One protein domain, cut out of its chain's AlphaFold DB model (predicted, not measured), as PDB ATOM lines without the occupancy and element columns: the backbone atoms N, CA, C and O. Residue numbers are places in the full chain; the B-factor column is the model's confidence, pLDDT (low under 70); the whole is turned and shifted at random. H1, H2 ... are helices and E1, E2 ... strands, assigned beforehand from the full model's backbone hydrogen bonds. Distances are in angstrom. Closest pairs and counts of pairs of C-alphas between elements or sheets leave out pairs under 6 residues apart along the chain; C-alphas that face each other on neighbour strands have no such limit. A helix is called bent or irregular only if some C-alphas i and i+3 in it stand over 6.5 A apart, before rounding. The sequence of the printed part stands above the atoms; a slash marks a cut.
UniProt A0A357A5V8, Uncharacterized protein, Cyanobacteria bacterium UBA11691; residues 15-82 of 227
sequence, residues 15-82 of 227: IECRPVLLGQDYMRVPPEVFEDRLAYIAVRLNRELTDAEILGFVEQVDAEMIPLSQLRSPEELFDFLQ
ATOM      1  N   ILE A  15     -22.880 130.690  -7.328       83.56
ATOM      2  CA  ILE A  15     -22.600 129.289  -6.983       83.56
ATOM      3  C   ILE A  15     -21.983 128.619  -8.200       83.56
ATOM      4  O   ILE A  15     -22.416 128.865  -9.327       83.56
ATOM      5  N   GLU A  16     -20.990 127.772  -7.968       87.50
ATOM      6  CA  GLU A  16     -20.336 126.999  -9.013       87.50
ATOM      7  C   GLU A  16     -20.765 125.528  -8.932       87.50
ATOM      8  O   GLU A  16     -20.472 124.838  -7.959       87.50
ATOM      9  N   CYS A  17     -21.441 125.013  -9.957       90.81
ATOM     10  CA  CYS A  17     -21.760 123.587 -10.044       90.81
ATOM     11  C   CYS A  17     -20.677 122.861 -10.849       90.81
ATOM     12  O   CYS A  17     -20.379 123.243 -11.984       90.81
ATOM     13  N   ARG A  18     -20.100 121.796 -10.289       92.44
ATOM     14  CA  ARG A  18     -19.001 121.042 -10.901       92.44
ATOM     15  C   ARG A  18     -19.409 119.585 -11.135       92.44
ATOM     16  O   ARG A  18     -19.841 118.919 -10.192       92.44
ATOM     17  N   PRO A  19     -19.270 119.067 -12.369       91.44
ATOM     18  CA  PRO A  19     -19.605 117.683 -12.656       91.44
ATOM     19  C   PRO A  19     -18.586 116.724 -12.028       91.44
ATOM     20  O   PRO A  19     -17.384 116.993 -12.033       91.44
ATOM     21  N   VAL A  20     -19.076 115.581 -11.555       92.50
ATOM     22  CA  VAL A  20     -18.291 114.441 -11.070       92.50
ATOM     23  C   VAL A  20     -18.640 113.233 -11.933       92.50
ATOM     24  O   VAL A  20     -19.811 112.863 -12.054       92.50
ATOM     25  N   LEU A  21     -17.637 112.630 -12.573       86.50
ATOM     26  CA  LEU A  21     -17.840 111.464 -13.431       86.50
ATOM     27  C   LEU A  21     -18.072 110.199 -12.595       86.50
ATOM     28  O   LEU A  21     -17.678 110.101 -11.433       86.50
ATOM     29  N   LEU A  22     -18.690 109.191 -13.211       83.19
ATOM     30  CA  LEU A  22     -18.888 107.889 -12.576       83.19
ATOM     31  C   LEU A  22     -17.544 107.268 -12.172       83.19
ATOM     32  O   LEU A  22     -16.645 107.127 -12.998       83.19
ATOM     33  N   GLY A  23     -17.435 106.880 -10.901       85.81
ATOM     34  CA  GLY A  23     -16.224 106.294 -10.322       85.81
ATOM     35  C   GLY A  23     -15.190 107.305  -9.816       85.81
ATOM     36  O   GLY A  23     -14.204 106.878  -9.227       85.81
ATOM     37  N   GLN A  24     -15.402 108.614 -10.002       91.12
ATOM     38  CA  GLN A  24     -14.565 109.632  -9.365       91.12
ATOM     39  C   GLN A  24     -14.975 109.845  -7.907       91.12
ATOM     40  O   GLN A  24     -16.161 109.902  -7.576       91.12
ATOM     41  N   ASP A  25     -13.971 110.007  -7.054       95.31
ATOM     42  CA  ASP A  25     -14.077 110.299  -5.626       95.31
ATOM     43  C   ASP A  25     -13.640 111.734  -5.288       95.31
ATOM     44  O   ASP A  25     -13.462 112.082  -4.120       95.31
ATOM     45  N   TYR A  26     -13.543 112.598  -6.302       95.50
ATOM     46  CA  TYR A  26     -13.241 114.018  -6.160       95.50
ATOM     47  C   TYR A  26     -14.050 114.886  -7.138       95.50
ATOM     48  O   TYR A  26     -14.487 114.445  -8.202       95.50
ATOM     49  N   MET A  27     -14.195 116.160  -6.785       95.25
ATOM     50  CA  MET A  27     -14.723 117.241  -7.609       95.25
ATOM     51  C   MET A  27     -13.563 118.105  -8.115       95.25
ATOM     52  O   MET A  27     -12.738 118.559  -7.323       95.25
ATOM     53  N   ARG A  28     -13.506 118.370  -9.429       95.69
ATOM     54  CA  ARG A  28     -12.496 119.275  -9.998       95.69
ATOM     55  C   ARG A  28     -12.992 120.719 -10.027       95.69
ATOM     56  O   ARG A  28     -13.994 120.997 -10.694       95.69
ATOM     57  N   VAL A  29     -12.237 121.634  -9.433       94.69
ATOM     58  CA  VAL A  29     -12.488 123.079  -9.427       94.69
ATOM     59  C   VAL A  29     -11.344 123.800 -10.148       94.69
ATOM     60  O   VAL A  29     -10.198 123.670  -9.746       94.69
ATOM     61  N   PRO A  30     -11.597 124.514 -11.249       90.81
ATOM     62  CA  PRO A  30     -10.560 125.272 -11.932       90.81
ATOM     63  C   PRO A  30     -10.127 126.509 -11.121       90.81
ATOM     64  O   PRO A  30     -10.986 127.134 -10.494       90.81
ATOM     65  N   PRO A  31      -8.845 126.915 -11.161       88.44
ATOM     66  CA  PRO A  31      -8.357 128.076 -10.413       88.44
ATOM     67  C   PRO A  31      -9.096 129.384 -10.725       88.44
ATOM     68  O   PRO A  31      -9.270 130.223  -9.845       88.44
ATOM     69  N   GLU A  32      -9.594 129.560 -11.955       87.56
ATOM     70  CA  GLU A  32     -10.311 130.770 -12.381       87.56
ATOM     71  C   GLU A  32     -11.636 131.018 -11.642       87.56
ATOM     72  O   GLU A  32     -12.229 132.091 -11.777       87.56
ATOM     73  N   VAL A  33     -12.121 130.032 -10.881       86.38
ATOM     74  CA  VAL A  33     -13.358 130.143 -10.109       86.38
ATOM     75  C   VAL A  33     -13.158 130.005  -8.604       86.38
ATOM     76  O   VAL A  33     -14.172 129.902  -7.936       86.38
ATOM     77  N   PHE A  34     -11.925 130.027  -8.073       88.31
ATOM     78  CA  PHE A  34     -11.643 129.864  -6.629       88.31
ATOM     79  C   PHE A  34     -12.208 130.984  -5.743       88.31
ATOM     80  O   PHE A  34     -12.464 130.779  -4.556       88.31
ATOM     81  N   GLU A  35     -12.416 132.164  -6.319       82.56
ATOM     82  CA  GLU A  35     -12.895 133.348  -5.612       82.56
ATOM     83  C   GLU A  35     -14.262 133.806  -6.138       82.56
ATOM     84  O   GLU A  35     -14.719 133.410  -7.218       82.56
ATOM     85  N   ASP A  36     -14.922 134.683  -5.373       77.25
ATOM     86  CA  ASP A  36     -16.239 135.242  -5.717       77.25
ATOM     87  C   ASP A  36     -17.296 134.140  -5.941       77.25
ATOM     88  O   ASP A  36     -18.096 134.172  -6.886       77.25
ATOM     89  N   ARG A  37     -17.262 133.103  -5.093       81.69
ATOM     90  CA  ARG A  37     -18.272 132.044  -5.023       81.69
ATOM     91  C   ARG A  37     -18.806 131.911  -3.606       81.69
ATOM     92  O   ARG A  37     -18.056 131.971  -2.643       81.69
ATOM     93  N   LEU A  38     -20.120 131.731  -3.508       80.56
ATOM     94  CA  LEU A  38     -20.820 131.407  -2.270       80.56
ATOM     95  C   LEU A  38     -20.549 129.959  -1.856       80.56
ATOM     96  O   LEU A  38     -20.393 129.674  -0.678       80.56
ATOM     97  N   ALA A  39     -20.544 129.057  -2.838       88.50
ATOM     98  CA  ALA A  39     -20.250 127.643  -2.663       88.50
ATOM     99  C   ALA A  39     -19.988 126.953  -4.005       88.50
ATOM    100  O   ALA A  39     -20.322 127.467  -5.082       88.50
ATOM    101  N   TYR A  40     -19.449 125.744  -3.896       92.56
ATOM    102  CA  TYR A  40     -19.184 124.802  -4.969       92.56
ATOM    103  C   TYR A  40     -19.998 123.540  -4.718       92.56
ATOM    104  O   TYR A  40     -19.897 122.941  -3.649       92.56
ATOM    105  N   ILE A  41     -20.804 123.140  -5.696       94.38
ATOM    106  CA  ILE A  41     -21.697 121.986  -5.593       94.38
ATOM    107  C   ILE A  41     -21.182 120.884  -6.513       94.38
ATOM    108  O   ILE A  41     -21.040 121.094  -7.721       94.38
ATOM    109  N   ALA A  42     -20.948 119.702  -5.952       95.44
ATOM    110  CA  ALA A  42     -20.582 118.520  -6.716       95.44
ATOM    111  C   ALA A  42     -21.840 117.835  -7.256       95.44
ATOM    112  O   ALA A  42     -22.750 117.491  -6.498       95.44
ATOM    113  N   VAL A  43     -21.881 117.613  -8.569       94.38
ATOM    114  CA  VAL A  43     -23.047 117.044  -9.250       94.38
ATOM    115  C   VAL A  43     -22.624 115.835 -10.076       94.38
ATOM    116  O   VAL A  43     -21.805 115.953 -10.986       94.38
ATOM    117  N   ARG A  44     -23.185 114.664  -9.788       92.25
ATOM    118  CA  ARG A  44     -22.956 113.452 -10.577       92.25
ATOM    119  C   ARG A  44     -23.982 113.360 -11.687       92.25
ATOM    120  O   ARG A  44     -25.178 113.383 -11.423       92.25
ATOM    121  N   LEU A  45     -23.512 113.229 -12.917       83.69
ATOM    122  CA  LEU A  45     -24.382 113.015 -14.069       83.69
ATOM    123  C   LEU A  45     -24.527 111.515 -14.335       83.69
ATOM    124  O   LEU A  45     -23.562 110.756 -14.183       83.69
ATOM    125  N   ASN A  46     -25.719 111.084 -14.746       82.38
ATOM    126  CA  ASN A  46     -25.894 109.737 -15.287       82.38
ATOM    127  C   ASN A  46     -25.154 109.583 -16.633       82.38
ATOM    128  O   ASN A  46     -24.649 110.551 -17.208       82.38
ATOM    129  N   ARG A  47     -25.058 108.348 -17.146       82.12
ATOM    130  CA  ARG A  47     -24.298 108.057 -18.379       82.12
ATOM    131  C   ARG A  47     -24.861 108.797 -19.591       82.12
ATOM    132  O   ARG A  47     -24.111 109.163 -20.491       82.12
ATOM    133  N   GLU A  48     -26.168 109.003 -19.593       85.25
ATOM    134  CA  GLU A  48     -26.942 109.629 -20.656       85.25
ATOM    135  C   GLU A  48     -26.938 111.167 -20.570       85.25
ATOM    136  O   GLU A  48     -27.411 111.825 -21.495       85.25
ATOM    137  N   LEU A  49     -26.382 111.743 -19.493       79.81
ATOM    138  CA  LEU A  49     -26.379 113.180 -19.188       79.81
ATOM    139  C   LEU A  49     -27.789 113.804 -19.122       79.81
ATOM    140  O   LEU A  49     -27.961 114.991 -19.400       79.81
ATOM    141  N   THR A  50     -28.796 113.005 -18.771       82.75
ATOM    142  CA  THR A  50     -30.195 113.434 -18.620       82.75
ATOM    143  C   THR A  50     -30.558 113.759 -17.181       82.75
ATOM    144  O   THR A  50     -31.440 114.583 -16.959       82.75
ATOM    145  N   ASP A  51     -29.866 113.147 -16.220       80.62
ATOM    146  CA  ASP A  51     -30.166 113.244 -14.797       80.62
ATOM    147  C   ASP A  51     -28.910 113.581 -14.000       80.62
ATOM    148  O   ASP A  51     -27.786 113.217 -14.365       80.62
ATOM    149  N   ALA A  52     -29.122 114.300 -12.902       84.31
ATOM    150  CA  ALA A  52     -28.073 114.863 -12.077       84.31
ATOM    151  C   ALA A  52     -28.382 114.633 -10.591       84.31
ATOM    152  O   ALA A  52     -29.439 115.028 -10.104       84.31
ATOM    153  N   GLU A  53     -27.450 114.015  -9.873       90.81
ATOM    154  CA  GLU A  53     -27.500 113.795  -8.426       90.81
ATOM    155  C   GLU A  53     -26.563 114.793  -7.732       90.81
ATOM    156  O   GLU A  53     -25.385 114.893  -8.084       90.81
ATOM    157  N   ILE A  54     -27.063 115.534  -6.741       92.62
ATOM    158  CA  ILE A  54     -26.218 116.392  -5.901       92.62
ATOM    159  C   ILE A  54     -25.507 115.503  -4.883       92.62
ATOM    160  O   ILE A  54     -26.160 114.823  -4.098       92.62
ATOM    161  N   LEU A  55     -24.175 115.529  -4.888       94.56
ATOM    162  CA  LEU A  55     -23.356 114.730  -3.971       94.56
ATOM    163  C   LEU A  55     -23.025 115.464  -2.672       94.56
ATOM    164  O   LEU A  55     -22.766 114.825  -1.658       94.56
ATOM    165  N   GLY A  56     -23.016 116.794  -2.715       95.12
ATOM    166  CA  GLY A  56     -22.711 117.655  -1.579       95.12
ATOM    167  C   GLY A  56     -22.121 118.988  -2.028       95.12
ATOM    168  O   GLY A  56     -22.077 119.287  -3.229       95.12
ATOM    169  N   PHE A  57     -21.664 119.794  -1.071       95.06
ATOM    170  CA  PHE A  57     -21.103 121.118  -1.345       95.06
ATOM    171  C   PHE A  57     -19.968 121.518  -0.395       95.06
ATOM    172  O   PHE A  57     -19.819 120.959   0.688       95.06
ATOM    173  N   VAL A  58     -19.179 122.513  -0.802       95.31
ATOM    174  CA  VAL A  58     -18.181 123.205   0.033       95.31
ATOM    175  C   VAL A  58     -18.266 124.711  -0.189       95.31
ATOM    176  O   VAL A  58     -18.636 125.165  -1.269       95.31
ATOM    177  N   GLU A  59     -17.925 125.491   0.830       90.75
ATOM    178  CA  GLU A  59     -18.011 126.960   0.793       90.75
ATOM    179  C   GLU A  59     -16.762 127.586   0.174       90.75
ATOM    180  O   GLU A  59     -16.838 128.552  -0.581       90.75
ATOM    181  N   GLN A  60     -15.604 127.003   0.478       89.19
ATOM    182  CA  GLN A  60     -14.297 127.484   0.057       89.19
ATOM    183  C   GLN A  60     -13.484 126.339  -0.526       89.19
ATOM    184  O   GLN A  60     -13.646 125.178  -0.152       89.19
ATOM    185  N   VAL A  61     -12.610 126.699  -1.458       90.56
ATOM    186  CA  VAL A  61     -11.692 125.789  -2.130       90.56
ATOM    187  C   VAL A  61     -10.321 126.443  -2.150       90.56
ATOM    188  O   VAL A  61     -10.197 127.644  -2.384       90.56
ATOM    189  N   ASP A  62      -9.294 125.649  -1.902       90.62
ATOM    190  CA  ASP A  62      -7.887 126.048  -1.935       90.62
ATOM    191  C   ASP A  62      -7.059 125.139  -2.863       90.62
ATOM    192  O   ASP A  62      -5.852 125.323  -3.024       90.62
ATOM    193  N   ALA A  63      -7.718 124.177  -3.516       94.19
ATOM    194  CA  ALA A  63      -7.114 123.194  -4.396       94.19
ATOM    195  C   ALA A  63      -8.021 122.879  -5.591       94.19
ATOM    196  O   ALA A  63      -9.246 122.973  -5.526       94.19
ATOM    197  N   GLU A  64      -7.418 122.434  -6.698       96.00
ATOM    198  CA  GLU A  64      -8.185 122.068  -7.895       96.00
ATOM    199  C   GLU A  64      -8.982 120.769  -7.740       96.00
ATOM    200  O   GLU A  64      -9.855 120.476  -8.555       96.00
ATOM    201  N   MET A  65      -8.650 119.955  -6.741       96.69
ATOM    202  CA  MET A  65      -9.145 118.593  -6.580       96.69
ATOM    203  C   MET A  65      -9.673 118.443  -5.160       96.69
ATOM    204  O   MET A  65      -8.894 118.294  -4.222       96.69
ATOM    205  N   ILE A  66     -10.993 118.498  -5.011       97.19
ATOM    206  CA  ILE A  66     -11.667 118.445  -3.714       97.19
ATOM    207  C   ILE A  66     -12.229 117.033  -3.514       97.19
ATOM    208  O   ILE A  66     -13.127 116.644  -4.265       97.19
ATOM    209  N   PRO A  67     -11.732 116.238  -2.552       97.12
ATOM    210  CA  PRO A  67     -12.282 114.916  -2.262       97.12
ATOM    211  C   PRO A  67     -13.769 114.985  -1.902       97.12
ATOM    212  O   PRO A  67     -14.182 115.843  -1.123       97.12
ATOM    213  N   LEU A  68     -14.578 114.048  -2.404       95.81
ATOM    214  CA  LEU A  68     -16.019 114.025  -2.113       95.81
ATOM    215  C   LEU A  68     -16.313 113.826  -0.620       95.81
ATOM    216  O   LEU A  68     -17.353 114.254  -0.136       95.81
ATOM    217  N   SER A  69     -15.389 113.207   0.116       95.88
ATOM    218  CA  SER A  69     -15.478 113.032   1.568       95.88
ATOM    219  C   SER A  69     -15.409 114.342   2.360       95.88
ATOM    220  O   SER A  69     -15.764 114.344   3.535       95.88
ATOM    221  N   GLN A  70     -14.951 115.439   1.747       95.56
ATOM    222  CA  GLN A  70     -14.916 116.769   2.365       95.56
ATOM    223  C   GLN A  70     -16.200 117.569   2.123       95.56
ATOM    224  O   GLN A  70     -16.356 118.656   2.677       95.56
ATOM    225  N   LEU A  71     -17.106 117.063   1.283       96.06
ATOM    226  CA  LEU A  71     -18.347 117.756   0.988       96.06
ATOM    227  C   LEU A  71     -19.294 117.681   2.186       96.06
ATOM    228  O   LEU A  71     -19.504 116.619   2.774       96.06
ATOM    229  N   ARG A  72     -19.922 118.814   2.493       96.56
ATOM    230  CA  ARG A  72     -21.111 118.872   3.342       96.56
ATOM    231  C   ARG A  72     -22.274 118.192   2.634       96.56
ATOM    232  O   ARG A  72     -22.328 118.164   1.398       96.56
ATOM    233  N   SER A  73     -23.197 117.649   3.419       94.12
ATOM    234  CA  SER A  73     -24.288 116.846   2.883       94.12
ATOM    235  C   SER A  73     -25.226 117.686   1.992       94.12
ATOM    236  O   SER A  73     -25.417 118.882   2.242       94.12
ATOM    237  N   PRO A  74     -25.829 117.092   0.944       88.56
ATOM    238  CA  PRO A  74     -26.835 117.764   0.121       88.56
ATOM    239  C   PRO A  74     -28.037 118.290   0.915       88.56
ATOM    240  O   PRO A  74     -28.639 119.285   0.522       88.56
ATOM    241  N   GLU A  75     -28.393 117.639   2.021       86.50
ATOM    242  CA  GLU A  75     -29.522 118.027   2.869       86.50
ATOM    243  C   GLU A  75     -29.286 119.387   3.544       86.50
ATOM    244  O   GLU A  75     -30.209 120.194   3.634       86.50
ATOM    245  N   GLU A  76     -28.043 119.686   3.931       84.25
ATOM    246  CA  GLU A  76     -27.657 120.979   4.516       84.25
ATOM    247  C   GLU A  76     -27.594 122.112   3.481       84.25
ATOM    248  O   GLU A  76     -27.514 123.287   3.848       84.25
ATOM    249  N   LEU A  77     -27.608 121.785   2.184       82.12
ATOM    250  CA  LEU A  77     -27.448 122.772   1.120       82.12
ATOM    251  C   LEU A  77     -28.571 123.805   1.161       82.12
ATOM    252  O   LEU A  77     -28.309 124.991   1.006       82.12
ATOM    253  N   PHE A  78     -29.816 123.382   1.376       71.44
ATOM    254  CA  PHE A  78     -30.939 124.317   1.423       71.44
ATOM    255  C   PHE A  78     -30.825 125.289   2.590       71.44
ATOM    256  O   PHE A  78     -31.087 126.470   2.386       71.44
ATOM    257  N   ASP A  79     -30.400 124.816   3.761       70.12
ATOM    258  CA  ASP A  79     -30.188 125.643   4.952       70.12
ATOM    259  C   ASP A  79     -29.010 126.602   4.769       70.12
ATOM    260  O   ASP A  79     -29.082 127.764   5.158       70.12
ATOM    261  N   PHE A  80     -27.942 126.147   4.115       72.25
ATOM    262  CA  PHE A  80     -26.790 126.975   3.774       72.25
ATOM    263  C   PHE A  80     -27.121 128.044   2.719       72.25
ATOM    264  O   PHE A  80     -26.661 129.181   2.807       72.25
ATOM    265  N   LEU A  81     -27.932 127.682   1.721       70.50
ATOM    266  CA  LEU A  81     -28.411 128.587   0.680       70.50
ATOM    267  C   LEU A  81     -29.608 129.428   1.122       70.50
ATOM    268  O   LEU A  81     -30.043 130.283   0.339       70.50
ATOM    269  N   GLN A  82     -30.132 129.221   2.342       61.16
ATOM    270  CA  GLN A  82     -31.060 130.174   2.934       61.16
ATOM    271  C   GLN A  82     -30.410 131.548   2.799       61.16
ATOM    272  O   GLN A  82     -29.211 131.692   3.057       61.16
TER     273      GLN A  82
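This is residues 15 to 82 of the 227 residues of an uncharacterized protein of Cyanobacteria bacterium UBA11691 (UniProt A0A357A5V8). A small, strongly twisted sheet of three strands, E1, E3 and E4, makes the core; a short two-stranded ribbon of E2 and E5 packs on one side of it through E2, and the short helix H1 packs on the other side, over E3 and E4. The long hairpin of E3 and E4 makes much of the sheet. The printed part has 68 residues, with five named strands and then one named helix along the chain: E1 E2 E3 E4 E5 H1. The first sheet has the order E1, E3, E4 and is mixed, the second is E2, E5 and antiparallel, and the class is mostly strand. The whole is compact, with a radius of gyration of the C-alphas of 11.5 A, and rounded, with spans of 31 by 26 by 20 A.

E3, residues 37 to 45, is the inner strand of the larger sheet. E1, residues 15 to 20, is an edge strand parallel to it at 27 degrees, with N 18 and O 41 at 2.8 A. E4, residues 52 to 58, is the other edge strand, antiparallel to E3 at 148 degrees, and the two form a hairpin; N 42 and O 56 are 3.0 A apart, and N 53 and O 44 2.8 A. H1, residues 74 to 80, is on this sheet at a height over the sheet of 9.1 A. It lies over E4 and, only just, over E3, with 3 of its C-alphas falling there. It runs slantwise to the strands, at 50 degrees to E4 on the local plane. The closest C-alphas of E4 and H1 are those of Gly 56 and Pro 74, 4.5 A apart. H1 is irregular, but only just: C-alphas 75 and 78 are 6.6 A apart. Inside it 1 of 3 O i to N i+4 pairs and 3 of 4 O i to N i+3 pairs are within hydrogen-bond range. E2, residues 26 to 28, comes closest to E1 at the C-alphas of Val 20 and Met 27, 5.7 A apart. E5, residues 65 to 67, is antiparallel to E2 at 154 degrees, with N 27 and O 66 at 2.8 A. E5 is apart from E1, E3 and E4.

E3 is 21.9 A from first to last C-alpha, E4 17.7 A and E1 16.0 A; H1 is 9.9 A, E2 6.6 A and E5 6.5 A. E1 begins at C-alpha 15, (-22.600, 129.289, -6.983). E3 ends at C-alpha 45, (-24.382, 113.015, -14.069), and H1 at C-alpha 80, (-26.790, 126.975, 3.774).

The C-alphas of Glu 48 and Gln 82 are the two farthest apart, at 31.6 A. The printed part has no cut and no long link; the link from E1 to E2 is tight and the others are short. The mean pLDDT of the printed part is 88.4, and residue 82 is under 70.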